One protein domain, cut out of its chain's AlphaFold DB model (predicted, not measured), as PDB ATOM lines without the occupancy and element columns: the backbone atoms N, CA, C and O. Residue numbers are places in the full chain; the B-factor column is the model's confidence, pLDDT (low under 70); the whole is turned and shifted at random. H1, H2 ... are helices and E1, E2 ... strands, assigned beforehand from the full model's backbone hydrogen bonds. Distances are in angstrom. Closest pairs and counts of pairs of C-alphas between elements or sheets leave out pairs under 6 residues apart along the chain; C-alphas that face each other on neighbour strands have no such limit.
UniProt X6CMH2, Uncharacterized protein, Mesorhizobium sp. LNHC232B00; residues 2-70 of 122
ATOM      1  N   PRO A   2      33.961 -21.127 -64.994       81.81
ATOM      2  CA  PRO A   2      35.325 -21.174 -65.517       81.81
ATOM      3  C   PRO A   2      36.374 -21.297 -64.402       81.81
ATOM      4  O   PRO A   2      36.196 -20.764 -63.307       81.81
ATOM      5  N   GLN A   3      37.489 -21.978 -64.674       78.25
ATOM      6  CA  GLN A   3      38.574 -22.160 -63.698       78.25
ATOM      7  C   GLN A   3      39.232 -20.831 -63.285       78.25
ATOM      8  O   GLN A   3      39.646 -20.683 -62.135       78.25
ATOM      9  N   SER A   4      39.268 -19.850 -64.192       82.94
ATOM     10  CA  SER A   4      39.709 -18.476 -63.920       82.94
ATOM     11  C   SER A   4      38.910 -17.819 -62.794       82.94
ATOM     12  O   SER A   4      39.487 -17.178 -61.921       82.94
ATOM     13  N   ASP A   5      37.596 -18.029 -62.773       87.56
ATOM     14  CA  ASP A   5      36.692 -17.366 -61.831       87.56
ATOM     15  C   ASP A   5      36.836 -17.966 -60.430       87.56
ATOM     16  O   ASP A   5      36.781 -17.255 -59.426       87.56
ATOM     17  N   ILE A   6      37.090 -19.278 -60.359       86.69
ATOM     18  CA  ILE A   6      37.397 -19.981 -59.107       86.69
ATOM     19  C   ILE A   6      38.726 -19.478 -58.534       86.69
ATOM     20  O   ILE A   6      38.800 -19.191 -57.340       86.69
ATOM     21  N   ALA A   7      39.755 -19.328 -59.374       85.88
ATOM     22  CA  ALA A   7      41.061 -18.834 -58.945       85.88
ATOM     23  C   ALA A   7      41.000 -17.375 -58.465       85.88
ATOM     24  O   ALA A   7      41.512 -17.066 -57.392       85.88
ATOM     25  N   LEU A   8      40.327 -16.493 -59.211       90.69
ATOM     26  CA  LEU A   8      40.155 -15.085 -58.837       90.69
ATOM     27  C   LEU A   8      39.381 -14.936 -57.527       90.69
ATOM     28  O   LEU A   8      39.788 -14.174 -56.650       90.69
ATOM     29  N   ARG A   9      38.298 -15.700 -57.359       90.69
ATOM     30  CA  ARG A   9      37.542 -15.711 -56.106       90.69
ATOM     31  C   ARG A   9      38.374 -16.254 -54.947       90.69
ATOM     32  O   ARG A   9      38.327 -15.684 -53.864       90.69
ATOM     33  N   GLY A  10      39.148 -17.313 -55.179       89.62
ATOM     34  CA  GLY A  10      40.066 -17.862 -54.182       89.62
ATOM     35  C   GLY A  10      41.092 -16.831 -53.722       89.62
ATOM     36  O   GLY A  10      41.232 -16.601 -52.524       89.62
ATOM     37  N   LEU A  11      41.748 -16.150 -54.665       91.25
ATOM     38  CA  LEU A  11      42.697 -15.075 -54.367       91.25
ATOM     39  C   LEU A  11      42.046 -13.938 -53.578       91.25
ATOM     40  O   LEU A  11      42.631 -13.465 -52.605       91.25
ATOM     41  N   TYR A  12      40.838 -13.521 -53.961       93.25
ATOM     42  CA  TYR A  12      40.110 -12.470 -53.253       93.25
ATOM     43  C   TYR A  12      39.776 -12.863 -51.808       93.25
ATOM     44  O   TYR A  12      40.038 -12.088 -50.888       93.25
ATOM     45  N   GLU A  13      39.253 -14.072 -51.583       92.88
ATOM     46  CA  GLU A  13      38.915 -14.527 -50.229       92.88
ATOM     47  C   GLU A  13      40.159 -14.681 -49.347       92.88
ATOM     48  O   GLU A  13      40.150 -14.242 -48.198       92.88
ATOM     49  N   ILE A  14      41.259 -15.214 -49.886       92.88
ATOM     50  CA  ILE A  14      42.532 -15.298 -49.156       92.88
ATOM     51  C   ILE A  14      43.059 -13.897 -48.828       92.88
ATOM     52  O   ILE A  14      43.473 -13.649 -47.698       92.88
ATOM     53  N   SER A  15      43.003 -12.963 -49.782       94.69
ATOM     54  CA  SER A  15      43.473 -11.587 -49.570       94.69
ATOM     55  C   SER A  15      42.691 -10.890 -48.461       94.69
ATOM     56  O   SER A  15      43.294 -10.237 -47.620       94.69
ATOM     57  N   LYS A  16      41.365 -11.075 -48.406       94.25
ATOM     58  CA  LYS A  16      40.531 -10.544 -47.317       94.25
ATOM     59  C   LYS A  16      40.926 -11.093 -45.951       94.25
ATOM     60  O   LYS A  16      40.934 -10.345 -44.982       94.25
ATOM     61  N   VAL A  17      41.213 -12.393 -45.866       93.38
ATOM     62  CA  VAL A  17      41.660 -13.010 -44.612       93.38
ATOM     63  C   VAL A  17      43.002 -12.420 -44.181       93.38
ATOM     64  O   VAL A  17      43.155 -12.060 -43.021       93.38
ATOM     65  N   LEU A  18      43.948 -12.281 -45.115       93.31
ATOM     66  CA  LEU A  18      45.284 -11.744 -44.846       93.31
ATOM     67  C   LEU A  18      45.282 -10.271 -44.414       93.31
ATOM     68  O   LEU A  18      46.188  -9.858 -43.698       93.31
ATOM     69  N   THR A  19      44.302  -9.475 -44.848       93.75
ATOM     70  CA  THR A  19      44.220  -8.041 -44.519       93.75
ATOM     71  C   THR A  19      43.293  -7.725 -43.346       93.75
ATOM     72  O   THR A  19      43.182  -6.563 -42.951       93.75
ATOM     73  N   ALA A  20      42.629  -8.729 -42.769       93.50
ATOM     74  CA  ALA A  20      41.770  -8.545 -41.609       93.50
ATOM     75  C   ALA A  20      42.598  -8.363 -40.318       93.50
ATOM     76  O   ALA A  20      43.569  -9.096 -40.109       93.50
ATOM     77  N   PRO A  21      42.198  -7.462 -39.399       92.56
ATOM     78  CA  PRO A  21      42.841  -7.343 -38.092       92.56
ATOM     79  C   PRO A  21      42.699  -8.654 -37.308       92.56
ATOM     80  O   PRO A  21      41.598  -9.032 -36.908       92.56
ATOM     81  N   SER A  22      43.803  -9.373 -37.122       93.31
ATOM     82  CA  SER A  22      43.857 -10.628 -36.369       93.31
ATOM     83  C   SER A  22      45.292 -10.938 -35.948       93.31
ATOM     84  O   SER A  22      46.244 -10.401 -36.512       93.31
ATOM     85  N   GLU A  23      45.451 -11.786 -34.933       92.56
ATOM     86  CA  GLU A  23      46.756 -12.344 -34.575       92.56
ATOM     87  C   GLU A  23      47.243 -13.301 -35.672       92.56
ATOM     88  O   GLU A  23      46.435 -13.994 -36.296       92.56
ATOM     89  N   LEU A  24      48.562 -13.377 -35.885       89.69
ATOM     90  CA  LEU A  24      49.165 -14.141 -36.984       89.69
ATOM     91  C   LEU A  24      48.707 -15.604 -37.018       89.69
ATOM     92  O   LEU A  24      48.359 -16.111 -38.081       89.69
ATOM     93  N   GLU A  25      48.679 -16.276 -35.865       87.19
ATOM     94  CA  GLU A  25      48.241 -17.672 -35.760       87.19
ATOM     95  C   GLU A  25      46.807 -17.845 -36.289       87.19
ATOM     96  O   GLU A  25      46.531 -18.734 -37.100       87.19
ATOM     97  N   ILE A  26      45.911 -16.927 -35.912       90.81
ATOM     98  CA  ILE A  26      44.518 -16.902 -36.365       90.81
ATOM     99  C   ILE A  26      44.458 -16.636 -37.874       90.81
ATOM    100  O   ILE A  26      43.729 -17.324 -38.593       90.81
ATOM    101  N   THR A  27      45.239 -15.678 -38.381       93.81
ATOM    102  CA  THR A  27      45.308 -15.381 -39.816       93.81
ATOM    103  C   THR A  27      45.740 -16.612 -40.618       93.81
ATOM    104  O   THR A  27      45.067 -16.991 -41.578       93.81
ATOM    105  N   LEU A  28      46.830 -17.279 -40.223       91.88
ATOM    106  CA  LEU A  28      47.378 -18.439 -40.933       91.88
ATOM    107  C   LEU A  28      46.437 -19.649 -40.875       91.88
ATOM    108  O   LEU A  28      46.251 -20.326 -41.892       91.88
ATOM    109  N   ALA A  29      45.793 -19.887 -39.729       89.88
ATOM    110  CA  ALA A  29      44.751 -20.901 -39.586       89.88
ATOM    111  C   ALA A  29      43.574 -20.641 -40.538       89.88
ATOM    112  O   ALA A  29      43.105 -21.552 -41.225       89.88
ATOM    113  N   ASN A  30      43.127 -19.392 -40.646       91.25
ATOM    114  CA  ASN A  30      42.048 -19.028 -41.558       91.25
ATOM    115  C   ASN A  30      42.459 -19.207 -43.026       91.25
ATOM    116  O   ASN A  30      41.711 -19.813 -43.792       91.25
ATOM    117  N   VAL A  31      43.663 -18.773 -43.418       92.06
ATOM    118  CA  VAL A  31      44.171 -18.950 -44.790       92.06
ATOM    119  C   VAL A  31      44.214 -20.426 -45.172       92.06
ATOM    120  O   VAL A  31      43.669 -20.812 -46.209       92.06
ATOM    121  N   VAL A  32      44.825 -21.275 -44.338       90.19
ATOM    122  CA  VAL A  32      44.976 -22.697 -44.670       90.19
ATOM    123  C   VAL A  32      43.624 -23.412 -44.756       90.19
ATOM    124  O   VAL A  32      43.496 -24.346 -45.544       90.19
ATOM    125  N   ASN A  33      42.606 -22.950 -44.023       87.81
ATOM    126  CA  ASN A  33      41.243 -23.486 -44.075       87.81
ATOM    127  C   ASN A  33      40.438 -23.027 -45.301       87.81
ATOM    128  O   ASN A  33      39.521 -23.734 -45.718       87.81
ATOM    129  N   VAL A  34      40.787 -21.891 -45.911       88.38
ATOM    130  CA  VAL A  34      40.157 -21.406 -47.150       88.38
ATOM    131  C   VAL A  34      40.656 -22.184 -48.374       88.38
ATOM    132  O   VAL A  34      39.874 -22.505 -49.268       88.38
ATOM    133  N   LEU A  35      41.946 -22.541 -48.415       84.94
ATOM    134  CA  LEU A  35      42.580 -23.190 -49.574       84.94
ATOM    135  C   LEU A  35      41.872 -24.474 -50.079       84.94
ATOM    136  O   LEU A  35      41.686 -24.592 -51.296       84.94
ATOM    137  N   PRO A  36      41.437 -25.429 -49.224       84.88
ATOM    138  CA  PRO A  36      40.761 -26.652 -49.664       84.88
ATOM    139  C   PRO A  36      39.500 -26.410 -50.494       84.88
ATOM    140  O   PRO A  36      39.233 -27.174 -51.422       84.88
ATOM    141  N   SER A  37      38.757 -25.333 -50.210       81.75
ATOM    142  CA  SER A  37      37.542 -24.967 -50.947       81.75
ATOM    143  C   SER A  37      37.817 -24.558 -52.397       81.75
ATOM    144  O   SER A  37      36.905 -24.606 -53.219       81.75
ATOM    145  N   PHE A  38      39.059 -24.187 -52.723       82.88
ATOM    146  CA  PHE A  38      39.455 -23.728 -54.058       82.88
ATOM    147  C   PHE A  38      40.397 -24.695 -54.790       82.88
ATOM    148  O   PHE A  38      40.386 -24.725 -56.018       82.88
ATOM    149  N   LEU A  39      41.203 -25.491 -54.073       78.19
ATOM    150  CA  LEU A  39      42.350 -26.203 -54.661       78.19
ATOM    151  C   LEU A  39      42.243 -27.738 -54.736       78.19
ATOM    152  O   LEU A  39      43.245 -28.395 -54.995       78.19
ATOM    153  N   GLN A  40      41.071 -28.351 -54.530       81.69
ATOM    154  CA  GLN A  40      40.927 -29.828 -54.470       81.69
ATOM    155  C   GLN A  40      41.953 -30.502 -53.525       81.69
ATOM    156  O   GLN A  40      42.359 -31.653 -53.709       81.69
ATOM    157  N   MET A  41      42.396 -29.776 -52.497       84.62
ATOM    158  CA  MET A  41      43.395 -30.237 -51.540       84.62
ATOM    159  C   MET A  41      42.718 -30.992 -50.400       84.62
ATOM    160  O   MET A  41      41.740 -30.521 -49.829       84.62
ATOM    161  N   ARG A  42      43.276 -32.147 -50.023       83.25
ATOM    162  CA  ARG A  42      42.802 -32.915 -48.856       83.25
ATOM    163  C   ARG A  42      43.395 -32.420 -47.544       83.25
ATOM    164  O   ARG A  42      42.725 -32.438 -46.523       83.25
ATOM    165  N   HIS A  43      44.656 -31.994 -47.582       84.25
ATOM    166  CA  HIS A  43      45.377 -31.522 -46.412       84.25
ATOM    167  C   HIS A  43      46.304 -30.369 -46.790       84.25
ATOM    168  O   HIS A  43      46.993 -30.442 -47.808       84.25
ATOM    169  N   GLY A  44      46.391 -29.358 -45.932       85.25
ATOM    170  CA  GLY A  44      47.268 -28.198 -46.096       85.25
ATOM    171  C   GLY A  44      48.096 -27.953 -44.841       85.25
ATOM    172  O   GLY A  44      47.688 -28.347 -43.750       85.25
ATOM    173  N   ALA A  45      49.266 -27.343 -44.999       87.12
ATOM    174  CA  ALA A  45      50.050 -26.828 -43.884       87.12
ATOM    175  C   ALA A  45      50.766 -25.545 -44.308       87.12
ATOM    176  O   ALA A  45      51.227 -25.465 -45.447       87.12
ATOM    177  N   ILE A  46      50.859 -24.585 -43.394       88.69
ATOM    178  CA  ILE A  46      51.762 -23.438 -43.496       88.69
ATOM    179  C   ILE A  46      52.891 -23.690 -42.507       88.69
ATOM    180  O   ILE A  46      52.639 -24.044 -41.354       88.69
ATOM    181  N   VAL A  47      54.122 -23.571 -42.992       86.88
ATOM    182  CA  VAL A  47      55.335 -23.872 -42.234       86.88
ATOM    183  C   VAL A  47      56.205 -22.638 -42.271       86.88
ATOM    184  O   VAL A  47      56.432 -22.082 -43.346       86.88
ATOM    185  N   VAL A  48      56.644 -22.213 -41.098       86.56
ATOM    186  CA  VAL A  48      57.498 -21.050 -40.912       86.56
ATOM    187  C   VAL A  48      58.880 -21.555 -40.512       86.56
ATOM    188  O   VAL A  48      59.001 -22.553 -39.804       86.56
ATOM    189  N   LEU A  49      59.906 -20.903 -41.049       84.19
ATOM    190  CA  LEU A  49      61.285 -21.064 -40.610       84.19
ATOM    191  C   LEU A  49      61.525 -20.042 -39.503       84.19
ATOM    192  O   LEU A  49      61.253 -18.856 -39.718       84.19
ATOM    193  N   ASP A  50      61.997 -20.491 -38.347       83.12
ATOM    194  CA  ASP A  50      62.455 -19.576 -37.305       83.12
ATOM    195  C   ASP A  50      63.832 -18.973 -37.648       83.12
ATOM    196  O   ASP A  50      64.397 -19.210 -38.724       83.12
ATOM    197  N   ALA A  51      64.355 -18.128 -36.756       84.38
ATOM    198  CA  ALA A  51      65.633 -17.451 -36.968       84.38
ATOM    199  C   ALA A  51      66.820 -18.431 -36.985       84.38
ATOM    200  O   ALA A  51      67.851 -18.153 -37.600       84.38
ATOM    201  N   GLU A  52      66.660 -19.579 -36.338       84.62
ATOM    202  CA  GLU A  52      67.628 -20.661 -36.233       84.62
ATOM    203  C   GLU A  52      67.550 -21.631 -37.429       84.62
ATOM    204  O   GLU A  52      68.449 -22.454 -37.616       84.62
ATOM    205  N   GLY A  53      66.530 -21.493 -38.284       76.88
ATOM    206  CA  GLY A  53      66.309 -22.314 -39.474       76.88
ATOM    207  C   GLY A  53      65.526 -23.600 -39.208       76.88
ATOM    208  O   GLY A  53      65.452 -24.465 -40.087       76.88
ATOM    209  N   GLU A  54      64.926 -23.738 -38.028       82.25
ATOM    210  CA  GLU A  54      64.066 -24.859 -37.682       82.25
ATOM    211  C   GLU A  54      62.650 -24.660 -38.239       82.25
ATOM    212  O   GLU A  54      62.130 -23.552 -38.384       82.25
ATOM    213  N   LEU A  55      62.020 -25.779 -38.602       81.88
ATOM    214  CA  LEU A  55      60.701 -25.787 -39.227       81.88
ATOM    215  C   LEU A  55      59.591 -25.910 -38.187       81.88
ATOM    216  O   LEU A  55      59.410 -26.964 -37.565       81.88
ATOM    217  N   GLU A  56      58.753 -24.882 -38.108       83.69
ATOM    218  CA  GLU A  56      57.553 -24.862 -37.282       83.69
ATOM    219  C   GLU A  56      56.287 -24.945 -38.141       83.69
ATOM    220  O   GLU A  56      56.104 -24.214 -39.115       83.69
ATOM    221  N   ILE A  57      55.367 -25.843 -37.777       83.81
ATOM    222  CA  ILE A  57      54.050 -25.906 -38.418       83.81
ATOM    223  C   ILE A  57      53.150 -24.854 -37.765       83.81
ATOM    224  O   ILE A  57      52.573 -25.112 -36.715       83.81
ATOM    225  N   ALA A  58      52.991 -23.709 -38.425       86.62
ATOM    226  CA  ALA A  58      52.182 -22.599 -37.927       86.62
ATOM    227  C   ALA A  58      50.669 -22.824 -38.095       86.62
ATOM    228  O   ALA A  58      49.872 -22.318 -37.313       86.62
ATOM    229  N   ALA A  59      50.242 -23.573 -39.119       87.44
ATOM    230  CA  ALA A  59      48.826 -23.890 -39.324       87.44
ATOM    231  C   ALA A  59      48.626 -25.161 -40.160       87.44
ATOM    232  O   ALA A  59      49.459 -25.494 -41.006       87.44
ATOM    233  N   THR A  60      47.491 -25.854 -39.985       86.06
ATOM    234  CA  THR A  60      47.105 -27.007 -40.824       86.06
ATOM    235  C   THR A  60      45.618 -27.007 -41.175       86.06
ATOM    236  O   THR A  60      44.807 -26.511 -40.401       86.06
ATOM    237  N   ALA A  61      45.259 -27.613 -42.310       84.00
ATOM    238  CA  ALA A  61      43.873 -27.872 -42.715       84.00
ATOM    239  C   ALA A  61      43.667 -29.331 -43.136       84.00
ATOM    240  O   ALA A  61      44.604 -30.002 -43.577       84.00
ATOM    241  N   GLY A  62      42.419 -29.804 -43.041       71.94
ATOM    242  CA  GLY A  62      42.041 -31.183 -43.375       71.94
ATOM    243  C   GLY A  62      42.380 -32.192 -42.275       71.94
ATOM    244  O   GLY A  62      42.637 -33.360 -42.555       71.94
ATOM    245  N   ASN A  63      42.438 -31.724 -41.030       59.69
ATOM    246  CA  ASN A  63      42.944 -32.451 -39.878       59.69
ATOM    247  C   ASN A  63      41.834 -32.565 -38.817       59.69
ATOM    248  O   ASN A  63      41.790 -31.803 -37.860       59.69
ATOM    249  N   THR A  64      40.915 -33.520 -38.974       49.34
ATOM    250  CA  THR A  64      39.877 -33.800 -37.961       49.34
ATOM    251  C   THR A  64      40.404 -34.588 -36.750       49.34
ATOM    252  O   THR A  64      39.690 -34.728 -35.762       49.34
ATOM    253  N   HIS A  65      41.655 -35.080 -36.775       42.38
ATOM    254  CA  HIS A  65      42.182 -36.027 -35.774       42.38
ATOM    255  C   HIS A  65      43.631 -35.758 -35.308       42.38
ATOM    256  O   HIS A  65      44.427 -36.683 -35.166       42.38
ATOM    257  N   VAL A  66      44.011 -34.508 -35.022       43.09
ATOM    258  CA  VAL A  66      45.417 -34.159 -34.674       43.09
ATOM    259  C   VAL A  66      45.827 -34.473 -33.230       43.09
ATOM    260  O   VAL A  66      46.924 -34.127 -32.817       43.09
ATOM    261  N   ARG A  67      45.019 -35.180 -32.432       42.22
ATOM    262  CA  ARG A  67      45.438 -35.535 -31.059       42.22
ATOM    263  C   ARG A  67      45.646 -37.021 -30.772       42.22
ATOM    264  O   ARG A  67      46.171 -37.317 -29.709       42.22
ATOM    265  N   GLN A  68      45.302 -37.954 -31.670       36.22
ATOM    266  CA  GLN A  68      45.286 -39.390 -31.309       36.22
ATOM    267  C   GLN A  68      46.132 -40.340 -32.163       36.22
ATOM    268  O   GLN A  68      46.235 -41.510 -31.813       36.22
ATOM    269  N   SER A  69      46.809 -39.886 -33.219       37.38
ATOM    270  CA  SER A  69      47.834 -40.725 -33.857       37.38
ATOM    271  C   SER A  69      49.132 -39.944 -33.935       37.38
ATOM    272  O   SER A  69      49.166 -38.874 -34.538       37.38
ATOM    273  N   GLY A  70      50.182 -40.458 -33.292       41.00
ATOM    274  CA  GLY A  70      51.520 -39.862 -33.188       41.00
ATOM    275  C   GLY A  70      52.270 -39.702 -34.516       41.00
ATOM    276  O   GLY A  70      53.487 -39.543 -34.526       41.00
TER     277      GLY A  70
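This is residues 2 to 70 of the 122 residues of an uncharacterized protein of Mesorhizobium sp. LNHC232B00 (UniProt X6CMH2). A helical hairpin of H1 and H2 packs through H2 on a two-stranded hairpin of E1 and E2, with H2 in the middle between H1 and the strands. The short helix H3 follows at the end of H2, and the tail of residues 64 to 70 sticks out. The printed part has 69 residues with three named helices and two named strands, in the order H1, H2, H3, E1, E2; the sheet E1 - E2 is antiparallel, and the class is mixed, helices and strands. The whole is loose, with a radius of gyration of the C-alphas of 13.8 A and spans of 40 by 28 by 21 A.

H1 covers residues 3 to 19, is the longest helix and measures 24.5 A from its first C-alpha at (38.574, -22.160, -63.698) to its last. H2 covers residues 24 to 34 and measures 15.4 A. H3 covers residues 36 to 39 and measures 5.3 A. E1 covers residues 44 to 49, 16.7 A long, beginning with C-alpha 44 at (47.268, -28.198, -46.096). E2 covers residues 55 to 61, 17.3 A long, and ends with C-alpha 61 at (43.873, -27.872, -42.715).

H1 and H2 form a helical hairpin and touch, the closest C-alphas being those of Ile 14 and Val 31, 5.9 A apart. They run opposite ways at a shallow tilt of 17 degrees. H1 and H3 only just touch, with 3 pairs of C-alphas within 8 A; H1 does so with residues 6 to 10 alone, and the closest C-alphas, those of Gly 10 and Phe 38, are 5.9 A apart. H2 and H3 meet only through their link. H2 and E2 have 13 pairs of C-alphas within 8 A, the closest being those of Ala 29 and Ala 59, 5.1 A apart. H2 and E1 have 5 such pairs, the closest being the C-alphas of Val 32 and Gly 44, 6.1 A apart. E1 and E2 form a hairpin, antiparallel at 159 degrees. N 46 and O 59 are within hydrogen-bond range at 2.9 A, as are N 61 and O 44 at 2.9 A. H1 is apart from E1 and from E2. In H1 and H2 every O i to N i+4 pair is within hydrogen-bond range; H3 is too short for such a pair, and its 1 O i to N i+3 pair is not within range.

The two C-alphas farthest apart are those of Pro 2 and Glu 52, at 43.6 A. The printed part has no cut, and its four links between named elements are tight. Residues 64 to 70 stand free. The mean pLDDT of the printed part is 82.2, and residues 63 to 70 are under 70.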